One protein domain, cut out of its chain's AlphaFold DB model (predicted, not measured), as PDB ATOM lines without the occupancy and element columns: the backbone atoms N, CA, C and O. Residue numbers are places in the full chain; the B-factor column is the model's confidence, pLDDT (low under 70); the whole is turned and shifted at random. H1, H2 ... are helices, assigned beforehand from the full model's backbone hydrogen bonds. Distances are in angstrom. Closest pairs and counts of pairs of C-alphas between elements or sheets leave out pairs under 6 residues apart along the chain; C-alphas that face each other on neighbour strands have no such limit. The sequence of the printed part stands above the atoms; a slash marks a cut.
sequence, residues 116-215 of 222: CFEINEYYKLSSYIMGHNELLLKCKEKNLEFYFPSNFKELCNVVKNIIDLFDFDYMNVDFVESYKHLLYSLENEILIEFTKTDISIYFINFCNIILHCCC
ATOM      1  N   CYS A 116      -4.895  20.548 -16.941       93.44
ATOM      2  CA  CYS A 116      -5.047  20.475 -18.393       93.44
ATOM      3  C   CYS A 116      -3.901  21.161 -19.161       93.44
ATOM      4  O   CYS A 116      -3.639  20.811 -20.312       93.44
ATOM      5  N   PHE A 117      -3.174  22.089 -18.526       94.62
ATOM      6  CA  PHE A 117      -1.994  22.727 -19.112       94.62
ATOM      7  C   PHE A 117      -0.807  21.769 -19.261       94.62
ATOM      8  O   PHE A 117       0.043  21.995 -20.113       94.62
ATOM      9  N   GLU A 118      -0.788  20.668 -18.509       92.69
ATOM     10  CA  GLU A 118       0.267  19.648 -18.560       92.69
ATOM     11  C   GLU A 118      -0.075  18.481 -19.509       92.69
ATOM     12  O   GLU A 118       0.673  17.511 -19.587       92.69
ATOM     13  N   ILE A 119      -1.200  18.539 -20.243       90.06
ATOM     14  CA  ILE A 119      -1.614  17.465 -21.173       90.06
ATOM     15  C   ILE A 119      -0.572  17.236 -22.271       90.06
ATOM     16  O   ILE A 119      -0.363  16.098 -22.692       90.06
ATOM     17  N   ASN A 120       0.012  18.319 -22.785       93.25
ATOM     18  CA  ASN A 120       1.086  18.286 -23.767       93.25
ATOM     19  C   ASN A 120       1.896  19.588 -23.731       93.25
ATOM     20  O   ASN A 120       1.511  20.592 -23.127       93.25
ATOM     21  N   GLU A 121       3.006  19.571 -24.449       96.31
ATOM     22  CA  GLU A 121       4.008  20.627 -24.483       96.31
ATOM     23  C   GLU A 121       3.482  21.911 -25.133       96.31
ATOM     24  O   GLU A 121       3.921  23.003 -24.777       96.31
ATOM     25  N   TYR A 122       2.490  21.815 -26.025       97.00
ATOM     26  CA  TYR A 122       1.823  22.989 -26.590       97.00
ATOM     27  C   TYR A 122       1.046  23.773 -25.528       97.00
ATOM     28  O   TYR A 122       1.203  24.993 -25.432       97.00
ATOM     29  N   TYR A 123       0.218  23.105 -24.719       96.56
ATOM     30  CA  TYR A 123      -0.541  23.787 -23.667       96.56
ATOM     31  C   TYR A 123       0.369  24.295 -22.552       96.56
ATOM     32  O   TYR A 123       0.144  25.398 -22.050       96.56
ATOM     33  N   LYS A 124       1.439  23.557 -22.240       96.94
ATOM     34  CA  LYS A 124       2.440  23.971 -21.256       96.94
ATOM     35  C   LYS A 124       3.181  25.230 -21.700       96.94
ATOM     36  O   LYS A 124       3.225  26.206 -20.953       96.94
ATOM     37  N   LEU A 125       3.673  25.263 -22.942       97.56
ATOM     38  CA  LEU A 125       4.319  26.451 -23.509       97.56
ATOM     39  C   LEU A 125       3.337  27.622 -23.646       97.56
ATOM     40  O   LEU A 125       3.687  28.755 -23.329       97.56
ATOM     41  N   SER A 126       2.090  27.352 -24.046       97.25
ATOM     42  CA  SER A 126       1.035  28.373 -24.099       97.25
ATOM     43  C   SER A 126       0.814  29.008 -22.727       97.25
ATOM     44  O   SER A 126       0.772  30.230 -22.612       97.25
ATOM     45  N   SER A 127       0.697  28.182 -21.683       96.69
ATOM     46  CA  SER A 127       0.530  28.628 -20.299       96.69
ATOM     47  C   SER A 127       1.732  29.437 -19.818       96.69
ATOM     48  O   SER A 127       1.555  30.509 -19.244       96.69
ATOM     49  N   TYR A 128       2.950  28.985 -20.136       96.88
ATOM     50  CA  TYR A 128       4.173  29.719 -19.827       96.88
ATOM     51  C   TYR A 128       4.156  31.114 -20.461       96.88
ATOM     52  O   TYR A 128       4.302  32.102 -19.747       96.88
ATOM     53  N   ILE A 129       3.904  31.230 -21.771       97.31
ATOM     54  CA  ILE A 129       3.843  32.534 -22.454       97.31
ATOM     55  C   ILE A 129       2.765  33.424 -21.818       97.31
ATOM     56  O   ILE A 129       3.029  34.586 -21.520       97.31
ATOM     57  N   MET A 130       1.577  32.872 -21.549       95.88
ATOM     58  CA  MET A 130       0.469  33.593 -20.910       95.88
ATOM     59  C   MET A 130       0.766  34.040 -19.471       95.88
ATOM     60  O   MET A 130       0.202  35.036 -19.022       95.88
ATOM     61  N   GLY A 131       1.642  33.336 -18.751       94.94
ATOM     62  CA  GLY A 131       2.065  33.687 -17.396       94.94
ATOM     63  C   GLY A 131       3.126  34.792 -17.325       94.94
ATOM     64  O   GLY A 131       3.349  35.343 -16.249       94.94
ATOM     65  N   HIS A 132       3.761  35.147 -18.448       95.56
ATOM     66  CA  HIS A 132       4.877  36.095 -18.488       95.56
ATOM     67  C   HIS A 132       4.501  37.379 -19.237       95.56
ATOM     68  O   HIS A 132       4.460  37.424 -20.467       95.56
ATOM     69  N   ASN A 133       4.293  38.468 -18.488       93.88
ATOM     70  CA  ASN A 133       3.869  39.762 -19.038       93.88
ATOM     71  C   ASN A 133       4.808  40.313 -20.125       93.88
ATOM     72  O   ASN A 133       4.334  40.906 -21.090       93.88
ATOM     73  N   GLU A 134       6.121  40.117 -19.984       95.31
ATOM     74  CA  GLU A 134       7.107  40.569 -20.975       95.31
ATOM     75  C   GLU A 134       6.941  39.837 -22.315       95.31
ATOM     76  O   GLU A 134       6.961  40.469 -23.374       95.31
ATOM     77  N   LEU A 135       6.688  38.524 -22.278       96.56
ATOM     78  CA  LEU A 135       6.433  37.727 -23.478       96.56
ATOM     79  C   LEU A 135       5.105  38.119 -24.127       96.56
ATOM     80  O   LEU A 135       5.049  38.302 -25.340       96.56
ATOM     81  N   LEU A 136       4.052  38.328 -23.332       95.56
ATOM     82  CA  LEU A 136       2.766  38.815 -23.841       95.56
ATOM     83  C   LEU A 136       2.879  40.185 -24.511       95.56
ATOM     84  O   LEU A 136       2.260  40.418 -25.555       95.56
ATOM     85  N   LEU A 137       3.675  41.086 -23.933       94.81
ATOM     86  CA  LEU A 137       3.941  42.390 -24.524       94.81
ATOM     87  C   LEU A 137       4.675  42.237 -25.862       94.81
ATOM     88  O   LEU A 137       4.216  42.793 -26.859       94.81
ATOM     89  N   LYS A 138       5.729  41.408 -25.914       96.69
ATOM     90  CA  LYS A 138       6.472  41.109 -27.149       96.69
ATOM     91  C   LYS A 138       5.557  40.499 -28.220       96.69
ATOM     92  O   LYS A 138       5.572  40.968 -29.358       96.69
ATOM     93  N   CYS A 139       4.688  39.548 -27.860       97.06
ATOM     94  CA  CYS A 139       3.662  38.995 -28.752       97.06
ATOM     95  C   CYS A 139       2.758  40.082 -29.339       97.06
ATOM     96  O   CYS A 139       2.523  40.107 -30.547       97.06
ATOM     97  N   LYS A 140       2.262  41.001 -28.506       95.00
ATOM     98  CA  LYS A 140       1.366  42.072 -28.949       95.00
ATOM     99  C   LYS A 140       2.071  43.086 -29.853       95.00
ATOM    100  O   LYS A 140       1.525  43.444 -30.893       95.00
ATOM    101  N   GLU A 141       3.251  43.556 -29.461       95.00
ATOM    102  CA  GLU A 141       3.993  44.603 -30.176       95.00
ATOM    103  C   GLU A 141       4.502  44.127 -31.536       95.00
ATOM    104  O   GLU A 141       4.421  44.860 -32.522       95.00
ATOM    105  N   LYS A 142       4.977  42.881 -31.602       96.12
ATOM    106  CA  LYS A 142       5.514  42.282 -32.827       96.12
ATOM    107  C   LYS A 142       4.488  41.462 -33.620       96.12
ATOM    108  O   LYS A 142       4.811  40.984 -34.699       96.12
ATOM    109  N   ASN A 143       3.248  41.332 -33.138       95.69
ATOM    110  CA  ASN A 143       2.217  40.445 -33.698       95.69
ATOM    111  C   ASN A 143       2.674  38.973 -33.805       95.69
ATOM    112  O   ASN A 143       2.398  38.308 -34.803       95.69
ATOM    113  N   LEU A 144       3.371  38.463 -32.784       97.06
ATOM    114  CA  LEU A 144       3.844  37.077 -32.756       97.06
ATOM    115  C   LEU A 144       2.724  36.161 -32.276       97.06
ATOM    116  O   LEU A 144       2.344  36.172 -31.105       97.06
ATOM    117  N   GLU A 145       2.202  35.372 -33.206       96.50
ATOM    118  CA  GLU A 145       1.128  34.417 -32.964       96.50
ATOM    119  C   GLU A 145       1.680  33.042 -32.594       96.50
ATOM    120  O   GLU A 145       2.618  32.546 -33.223       96.50
ATOM    121  N   PHE A 146       1.021  32.389 -31.644       97.62
ATOM    122  CA  PHE A 146       1.278  31.013 -31.250       97.62
ATOM    123  C   PHE A 146      -0.050  30.265 -31.159       97.62
ATOM    124  O   PHE A 146      -0.916  30.641 -30.379       97.62
ATOM    125  N   TYR A 147      -0.242  29.231 -31.971       96.81
ATOM    126  CA  TYR A 147      -1.421  28.362 -31.932       96.81
ATOM    127  C   TYR A 147      -1.096  27.028 -32.593       96.81
ATOM    128  O   TYR A 147      -0.117  26.918 -33.328       96.81
ATOM    129  N   PHE A 148      -1.924  26.012 -32.356       95.62
ATOM    130  CA  PHE A 148      -1.710  24.696 -32.952       95.62
ATOM    131  C   PHE A 148      -1.917  24.740 -34.482       95.62
ATOM    132  O   PHE A 148      -3.037  25.037 -34.925       95.62
ATOM    133  N   PRO A 149      -0.887  24.465 -35.305       95.62
ATOM    134  CA  PRO A 149      -0.972  24.567 -36.757       95.62
ATOM    135  C   PRO A 149      -1.714  23.370 -37.369       95.62
ATOM    136  O   PRO A 149      -1.557  22.230 -36.942       95.62
ATOM    137  N   SER A 150      -2.501  23.629 -38.413       93.69
ATOM    138  CA  SER A 150      -3.249  22.616 -39.183       93.69
ATOM    139  C   SER A 150      -2.623  22.293 -40.545       93.69
ATOM    140  O   SER A 150      -3.003  21.324 -41.203       93.69
ATOM    141  N   ASN A 151      -1.689  23.129 -41.001       92.50
ATOM    142  CA  ASN A 151      -1.045  23.027 -42.305       92.50
ATOM    143  C   ASN A 151       0.386  23.585 -42.255       92.50
ATOM    144  O   ASN A 151       0.771  24.264 -41.303       92.50
ATOM    145  N   PHE A 152       1.170  23.304 -43.297       91.81
ATOM    146  CA  PHE A 152       2.582  23.687 -43.383       91.81
ATOM    147  C   PHE A 152       2.810  25.198 -43.245       91.81
ATOM    148  O   PHE A 152       3.713  25.620 -42.531       91.81
ATOM    149  N   LYS A 153       1.963  26.023 -43.869       92.06
ATOM    150  CA  LYS A 153       2.093  27.484 -43.804       92.06
ATOM    151  C   LYS A 153       1.919  27.999 -42.374       92.06
ATOM    152  O   LYS A 153       2.694  28.839 -41.926       92.06
ATOM    153  N   GLU A 154       0.922  27.486 -41.657       94.44
ATOM    154  CA  GLU A 154       0.730  27.810 -40.240       94.44
ATOM    155  C   GLU A 154       1.909  27.323 -39.390       94.44
ATOM    156  O   GLU A 154       2.376  28.070 -38.537       94.44
ATOM    157  N   LEU A 155       2.434  26.119 -39.653       95.75
ATOM    158  CA  LEU A 155       3.601  25.590 -38.942       95.75
ATOM    159  C   LEU A 155       4.823  26.508 -39.100       95.75
ATOM    160  O   LEU A 155       5.422  26.886 -38.097       95.75
ATOM    161  N   CYS A 156       5.157  26.914 -40.328       95.06
ATOM    162  CA  CYS A 156       6.266  27.837 -40.585       95.06
ATOM    163  C   CYS A 156       6.082  29.167 -39.844       95.06
ATOM    164  O   CYS A 156       7.006  29.644 -39.191       95.06
ATOM    165  N   ASN A 157       4.877  29.745 -39.905       95.25
ATOM    166  CA  ASN A 157       4.569  31.006 -39.230       95.25
ATOM    167  C   ASN A 157       4.757  30.901 -37.711       95.25
ATOM    168  O   ASN A 157       5.398  31.752 -37.103       95.25
ATOM    169  N   VAL A 158       4.238  29.837 -37.095       96.69
ATOM    170  CA  VAL A 158       4.335  29.652 -35.643       96.69
ATOM    171  C   VAL A 158       5.780  29.389 -35.204       96.69
ATOM    172  O   VAL A 158       6.214  29.947 -34.199       96.69
ATOM    173  N   VAL A 159       6.552  28.600 -35.960       96.25
ATOM    174  CA  VAL A 159       7.975  28.355 -35.661       96.25
ATOM    175  C   VAL A 159       8.777  29.654 -35.711       96.25
ATOM    176  O   VAL A 159       9.481  29.961 -34.753       96.25
ATOM    177  N   LYS A 160       8.611  30.456 -36.771       96.31
ATOM    178  CA  LYS A 160       9.230  31.788 -36.890       96.31
ATOM    179  C   LYS A 160       8.889  32.682 -35.704       96.31
ATOM    180  O   LYS A 160       9.778  33.273 -35.099       96.31
ATOM    181  N   ASN A 161       7.605  32.752 -35.361       97.69
ATOM    182  CA  ASN A 161       7.129  33.602 -34.277       97.69
ATOM    183  C   ASN A 161       7.716  33.195 -32.927       97.69
ATOM    184  O   ASN A 161       8.046  34.064 -32.130       97.69
ATOM    185  N   ILE A 162       7.862  31.896 -32.668       97.50
ATOM    186  CA  ILE A 162       8.442  31.394 -31.419       97.50
ATOM    187  C   ILE A 162       9.957  31.599 -31.375       97.50
ATOM    188  O   ILE A 162      10.473  31.983 -30.328       97.50
ATOM    189  N   ILE A 163      10.661  31.421 -32.498       95.44
ATOM    190  CA  ILE A 163      12.089  31.754 -32.594       95.44
ATOM    191  C   ILE A 163      12.313  33.239 -32.279       95.44
ATOM    192  O   ILE A 163      13.149  33.546 -31.436       95.44
ATOM    193  N   ASP A 164      11.529  34.149 -32.873       96.31
ATOM    194  CA  ASP A 164      11.609  35.587 -32.568       96.31
ATOM    195  C   ASP A 164      11.169  35.885 -31.125       96.31
ATOM    196  O   ASP A 164      11.807  36.669 -30.428       96.31
ATOM    197  N   LEU A 165      10.113  35.242 -30.618       97.25
ATOM    198  CA  LEU A 165       9.614  35.485 -29.261       97.25
ATOM    199  C   LEU A 165      10.683  35.193 -28.201       97.25
ATOM    200  O   LEU A 165      10.881  36.018 -27.308       97.25
ATOM    201  N   PHE A 166      11.387  34.069 -28.325       95.56
ATOM    202  CA  PHE A 166      12.398  33.624 -27.361       95.56
ATOM    203  C   PHE A 166      13.837  33.984 -27.746       95.56
ATOM    204  O   PHE A 166      14.752  33.639 -27.003       95.56
ATOM    205  N   ASP A 167      14.043  34.659 -28.882       93.75
ATOM    206  CA  ASP A 167      15.369  34.921 -29.456       93.75
ATOM    207  C   ASP A 167      16.203  33.615 -29.554       93.75
ATOM    208  O   ASP A 167      17.371  33.549 -29.164       93.75
ATOM    209  N   PHE A 168      15.560  32.536 -30.022       93.44
ATOM    210  CA  PHE A 168      16.080  31.167 -29.932       93.44
ATOM    211  C   PHE A 168      17.102  30.837 -31.029       93.44
ATOM    212  O   PHE A 168      16.751  30.557 -32.175       93.44
ATOM    213  N   ASP A 169      18.378  30.778 -30.652       90.25
ATOM    214  CA  ASP A 169      19.475  30.381 -31.539       90.25
ATOM    215  C   ASP A 169      19.660  28.855 -31.587       90.25
ATOM    216  O   ASP A 169      20.546  28.274 -30.953       90.25
ATOM    217  N   TYR A 170      18.807  28.189 -32.365       88.81
ATOM    218  CA  TYR A 170      18.823  26.732 -32.514       88.81
ATOM    219  C   TYR A 170      20.096  26.181 -33.179       88.81
ATOM    220  O   TYR A 170      20.373  24.982 -33.067       88.81
ATOM    221  N   MET A 171      20.890  27.017 -33.859       86.19
ATOM    222  CA  MET A 171      22.137  26.587 -34.501       86.19
ATOM    223  C   MET A 171      23.223  26.288 -33.465       86.19
ATOM    224  O   MET A 171      24.013  25.355 -33.654       86.19
ATOM    225  N   ASN A 172      23.215  27.023 -32.352       84.75
ATOM    226  CA  ASN A 172      24.171  26.882 -31.256       84.75
ATOM    227  C   ASN A 172      23.746  25.882 -30.170       84.75
ATOM    228  O   ASN A 172      24.533  25.590 -29.269       84.75
ATOM    229  N   VAL A 173      22.542  25.311 -30.258       84.31
ATOM    230  CA  VAL A 173      22.110  24.232 -29.359       84.31
ATOM    231  C   VAL A 173      22.641  22.878 -29.842       84.31
ATOM    232  O   VAL A 173      22.773  22.627 -31.045       84.31
ATOM    233  N   ASP A 174      22.952  21.987 -28.900       84.00
ATOM    234  CA  ASP A 174      23.393  20.618 -29.178       84.00
ATOM    235  C   ASP A 174      22.210  19.726 -29.601       84.00
ATOM    236  O   ASP A 174      21.648  18.958 -28.820       84.00
ATOM    237  N   PHE A 175      21.786  19.886 -30.855       82.44
ATOM    238  CA  PHE A 175      20.797  19.037 -31.517       82.44
ATOM    239  C   PHE A 175      21.426  18.209 -32.631       82.44
ATOM    240  O   PHE A 175      22.438  18.586 -33.223       82.44
ATOM    241  N   VAL A 176      20.739  17.125 -32.999       83.00
ATOM    242  CA  VAL A 176      21.032  16.387 -34.229       83.00
ATOM    243  C   VAL A 176      20.910  17.334 -35.430       83.00
ATOM    244  O   VAL A 176      19.906  18.033 -35.574       83.00
ATOM    245  N   GLU A 177      21.909  17.327 -36.314       84.50
ATOM    246  CA  GLU A 177      22.017  18.244 -37.461       84.50
ATOM    247  C   GLU A 177      20.765  18.250 -38.359       84.50
ATOM    248  O   GLU A 177      20.315  19.297 -38.822       84.50
ATOM    249  N   SER A 178      20.128  17.089 -38.546       82.31
ATOM    250  CA  SER A 178      18.882  16.972 -39.314       82.31
ATOM    251  C   SER A 178      17.740  17.816 -38.741       82.31
ATOM    252  O   SER A 178      16.916  18.324 -39.500       82.31
ATOM    253  N   TYR A 179      17.697  18.003 -37.421       84.81
ATOM    254  CA  TYR A 179      16.697  18.842 -36.771       84.81
ATOM    255  C   TYR A 179      16.993  20.335 -36.966       84.81
ATOM    256  O   TYR A 179      16.075  21.115 -37.208       84.81
ATOM    257  N   LYS A 180      18.273  20.732 -36.962       87.12
ATOM    258  CA  LYS A 180      18.682  22.108 -37.291       87.12
ATOM    259  C   LYS A 180      18.291  22.471 -38.720       87.12
ATOM    260  O   LYS A 180      17.698  23.521 -38.948       87.12
ATOM    261  N   HIS A 181      18.528  21.569 -39.673       86.00
ATOM    262  CA  HIS A 181      18.089  21.749 -41.059       86.00
ATOM    263  C   HIS A 181      16.568  21.838 -41.202       86.00
ATOM    264  O   HIS A 181      16.075  22.613 -42.022       86.00
ATOM    265  N   LEU A 182      15.820  21.068 -40.408       88.06
ATOM    266  CA  LEU A 182      14.365  21.148 -40.380       88.06
ATOM    267  C   LEU A 182      13.890  22.521 -39.888       88.06
ATOM    268  O   LEU A 182      13.085  23.152 -40.568       88.06
ATOM    269  N   LEU A 183      14.402  23.000 -38.749       90.00
ATOM    270  CA  LEU A 183      14.055  24.326 -38.225       90.00
ATOM    271  C   LEU A 183      14.422  25.431 -39.214       90.00
ATOM    272  O   LEU A 183      13.578  26.270 -39.511       90.00
ATOM    273  N   TYR A 184      15.613  25.357 -39.810       89.06
ATOM    274  CA  TYR A 184      16.027  26.267 -40.874       89.06
ATOM    275  C   TYR A 184      15.058  26.248 -42.060       89.06
ATOM    276  O   TYR A 184      14.707  27.296 -42.600       89.06
ATOM    277  N   SER A 185      14.581  25.072 -42.463       89.25
ATOM    278  CA  SER A 185      13.630  24.948 -43.571       89.25
ATOM    279  C   SER A 185      12.271  25.558 -43.232       89.25
ATOM    280  O   SER A 185      11.697  26.254 -44.066       89.25
ATOM    281  N   LEU A 186      11.776  25.357 -42.008       90.69
ATOM    282  CA  LEU A 186      10.521  25.950 -41.530       90.69
ATOM    283  C   LEU A 186      10.634  27.476 -41.390       90.69
ATOM    284  O   LEU A 186       9.757  28.213 -41.843       90.69
ATOM    285  N   GLU A 187      11.745  27.959 -40.839       90.00
ATOM    286  CA  GLU A 187      12.060  29.384 -40.727       90.00
ATOM    287  C   GLU A 187      12.234  30.053 -42.099       90.00
ATOM    288  O   GLU A 187      11.943  31.231 -42.259       90.00
ATOM    289  N   ASN A 188      12.646  29.325 -43.135       88.88
ATOM    290  CA  ASN A 188      12.816  29.885 -44.480       88.88
ATOM    291  C   ASN A 188      11.686  29.504 -45.452       88.88
ATOM    292  O   ASN A 188      11.791  29.790 -46.643       88.88
ATOM    293  N   GLU A 189      10.602  28.889 -44.962       88.31
ATOM    294  CA  GLU A 189       9.470  28.405 -45.776       88.31
ATOM    295  C   GLU A 189       9.889  27.506 -46.958       88.31
ATOM    296  O   GLU A 189       9.254  27.479 -48.014       88.31
ATOM    297  N   ILE A 190      10.964  26.739 -46.783       86.38
ATOM    298  CA  ILE A 190      11.439  25.786 -47.784       86.38
ATOM    299  C   ILE A 190      10.496  24.587 -47.761       86.38
ATOM    300  O   ILE A 190      10.382  23.898 -46.747       86.38
ATOM    301  N   LEU A 191       9.797  24.358 -48.877       75.62
ATOM    302  CA  LEU A 191       8.759  23.337 -48.966       75.62
ATOM    303  C   LEU A 191       9.325  21.947 -48.656       75.62
ATOM    304  O   LEU A 191      10.184  21.433 -49.373       75.62
ATOM    305  N   ILE A 192       8.768  21.334 -47.618       75.44
ATOM    306  CA  ILE A 192       8.960  19.933 -47.262       75.44
ATOM    307  C   ILE A 192       7.573  19.292 -47.267       75.44
ATOM    308  O   ILE A 192       6.609  19.872 -46.762       75.44
ATOM    309  N   GLU A 193       7.453  18.113 -47.869       78.00
ATOM    310  CA  GLU A 193       6.205  17.358 -47.825       78.00
ATOM    311  C   GLU A 193       5.953  16.874 -46.393       78.00
ATOM    312  O   GLU A 193       6.687  16.036 -45.874       78.00
ATOM    313  N   PHE A 194       4.905  17.404 -45.761       81.31
ATOM    314  CA  PHE A 194       4.425  16.942 -44.461       81.31
ATOM    315  C   PHE A 194       3.020  16.375 -44.575       81.31
ATOM    316  O   PHE A 194       2.132  16.974 -45.190       81.31
ATOM    317  N   THR A 195       2.787  15.254 -43.901       87.06
ATOM    318  CA  THR A 195       1.431  14.835 -43.564       87.06
ATOM    319  C   THR A 195       0.901  15.656 -42.385       87.06
ATOM    320  O   THR A 195       1.643  16.313 -41.652       87.06
ATOM    321  N   LYS A 196      -0.412  15.600 -42.148       84.69
ATOM    322  CA  LYS A 196      -1.027  16.234 -40.969       84.69
ATOM    323  C   LYS A 196      -0.478  15.687 -39.646       84.69
ATOM    324  O   LYS A 196      -0.303  16.436 -38.684       84.69
ATOM    325  N   THR A 197      -0.198  14.386 -39.608       89.06
ATOM    326  CA  THR A 197       0.392  13.722 -38.443       89.06
ATOM    327  C   THR A 197       1.794  14.254 -38.181       89.06
ATOM    328  O   THR A 197       2.121  14.561 -37.037       89.06
ATOM    329  N   ASP A 198       2.582  14.448 -39.240       90.62
ATOM    330  CA  ASP A 198       3.928  15.001 -39.124       90.62
ATOM    331  C   ASP A 198       3.897  16.408 -38.528       90.62
ATOM    332  O   ASP A 198       4.615  16.672 -37.570       90.62
ATOM    333  N   ILE A 199       3.011  17.286 -39.018       92.38
ATOM    334  CA  ILE A 199       2.854  18.652 -38.483       92.38
ATOM    335  C   ILE A 199       2.619  18.622 -36.971       92.38
ATOM    336  O   ILE A 199       3.298  19.334 -36.234       92.38
ATOM    337  N   SER A 200       1.694  17.776 -36.509       92.44
ATOM    338  CA  SER A 200       1.374  17.653 -35.082       92.44
ATOM    339  C   SER A 200       2.576  17.177 -34.263       92.44
ATOM    340  O   SER A 200       2.899  17.774 -33.238       92.44
ATOM    341  N   ILE A 201       3.262  16.125 -34.722       92.75
ATOM    342  CA  ILE A 201       4.421  15.550 -34.024       92.75
ATOM    343  C   ILE A 201       5.571  16.559 -33.966       92.75
ATOM    344  O   ILE A 201       6.145  16.787 -32.901       92.75
ATOM    345  N   TYR A 202       5.901  17.189 -35.095       92.75
ATOM    346  CA  TYR A 202       6.976  18.173 -35.158       92.75
ATOM    347  C   TYR A 202       6.683  19.387 -34.291       92.75
ATOM    348  O   TYR A 202       7.568  19.833 -33.564       92.75
ATOM    349  N   PHE A 203       5.451  19.891 -34.333       95.88
ATOM    350  CA  PHE A 203       5.061  21.045 -33.541       95.88
ATOM    351  C   PHE A 203       5.142  20.770 -32.034       95.88
ATOM    352  O   PHE A 203       5.690  21.589 -31.298       95.88
ATOM    353  N   ILE A 204       4.672  19.606 -31.575       96.00
ATOM    354  CA  ILE A 204       4.790  19.203 -30.167       96.00
ATOM    355  C   ILE A 204       6.261  19.070 -29.747       96.00
ATOM    356  O   ILE A 204       6.662  19.643 -28.734       96.00
ATOM    357  N   ASN A 205       7.091  18.399 -30.552       93.38
ATOM    358  CA  ASN A 205       8.524  18.267 -30.266       93.38
ATOM    359  C   ASN A 205       9.236  19.627 -30.219       93.38
ATOM    360  O   ASN A 205      10.100  19.846 -29.373       93.38
ATOM    361  N   PHE A 206       8.862  20.550 -31.106       95.12
ATOM    362  CA  PHE A 206       9.378  21.914 -31.095       95.12
ATOM    363  C   PHE A 206       8.984  22.658 -29.813       95.12
ATOM    364  O   PHE A 206       9.846  23.260 -29.175       95.12
ATOM    365  N   CYS A 207       7.723  22.555 -29.374       96.81
ATOM    366  CA  CYS A 207       7.288  23.130 -28.098       96.81
ATOM    367  C   CYS A 207       8.100  22.573 -26.919       96.81
ATOM    368  O   CYS A 207       8.530  23.342 -26.061       96.81
ATOM    369  N   ASN A 208       8.364  21.259 -26.904       94.31
ATOM    370  CA  ASN A 208       9.179  20.618 -25.869       94.31
ATOM    371  C   ASN A 208      10.599  21.203 -25.799       94.31
ATOM    372  O   ASN A 208      11.124  21.489 -24.727       94.31
ATOM    373  N   ILE A 209      11.221  21.407 -26.959       92.69
ATOM    374  CA  ILE A 209      12.565  21.980 -27.052       92.69
ATOM    375  C   ILE A 209      12.597  23.404 -26.506       92.69
ATOM    376  O   ILE A 209      13.477  23.736 -25.716       92.69
ATOM    377  N   ILE A 210      11.631  24.236 -26.891       95.44
ATOM    378  CA  ILE A 210      11.553  25.617 -26.406       95.44
ATOM    379  C   ILE A 210      11.363  25.640 -24.891       95.44
ATOM    380  O   ILE A 210      12.061  26.391 -24.212       95.44
ATOM    381  N   LEU A 211      10.501  24.770 -24.357       94.62
ATOM    382  CA  LEU A 211      10.343  24.614 -22.916       94.62
ATOM    383  C   LEU A 211      11.679  24.280 -22.242       94.62
ATOM    384  O   LEU A 211      12.081  24.973 -21.321       94.62
ATOM    385  N   HIS A 212      12.420  23.286 -22.728       91.12
ATOM    386  CA  HIS A 212      13.686  22.890 -22.107       91.12
ATOM    387  C   HIS A 212      14.825  23.907 -22.263       91.12
ATOM    388  O   HIS A 212      15.660  24.034 -21.367       91.12
ATOM    389  N   CYS A 213      14.899  24.604 -23.396       90.75
ATOM    390  CA  CYS A 213      16.011  25.505 -23.696       90.75
ATOM    391  C   CYS A 213      15.772  26.940 -23.216       90.75
ATOM    392  O   CYS A 213      16.725  27.614 -22.824       90.75
ATOM    393  N   CYS A 214      14.525  27.412 -23.268       90.81
ATOM    394  CA  CYS A 214      14.185  28.823 -23.079       90.81
ATOM    395  C   CYS A 214      13.337  29.063 -21.828       90.81
ATOM    396  O   CYS A 214      13.442  30.123 -21.212       90.81
ATOM    397  N   CYS A 215      12.518  28.091 -21.429       87.19
ATOM    398  CA  CYS A 215      11.657  28.192 -20.256       87.19
ATOM    399  C   CYS A 215      12.329  27.477 -19.082       87.19
ATOM    400  O   CYS A 215      12.089  26.302 -18.819       87.19
TER     401      CYS A 215
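What this domain is: This is residues 116 to 215 of the 222 residues of an uncharacterized protein of Acholeplasmatales bacterium (UniProt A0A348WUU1). Helices H3 and H5 run side by side through the core, with H4 crossing H3 at one end and the corner of H1 and H2 at the other; H1 packs on H5. The printed part has 100 residues with five named helices, H1 to H5, and no named strand: all helix. It is compact, radius of gyration of the C-alphas 13.0 A, spanning 36 by 29 by 24 A.

Where its parts are: Find C-alpha 121 at (4.008, 20.627, -24.483), where H1, residues 121 to 131, begins its 15.0 A. H2 is residues 133 to 142, 14.1 A; H3 152 to 166, 21.3 A; H4 177 to 187, 15.3 A. H5, residues 196 to 214, runs 26.6 A to C-alpha 214 at (14.185, 28.823, -23.079).

How they stand to each other: Start at the hub, H3: it touches H5 at a shallow tilt of 3 degrees, the same way, closest C-alphas Phe 166 and Cys 214, 6.7 A. Its residues 155 to 160 alone touch H4, about perpendicular at 79 degrees, closest C-alphas Cys 156 and Leu 186, 4.7 A. Every helix has each O i to N i+4 pair within hydrogen-bond range.

The domain as a whole: The printed part has no cut, no link is long, and no printed residue is under pLDDT 70.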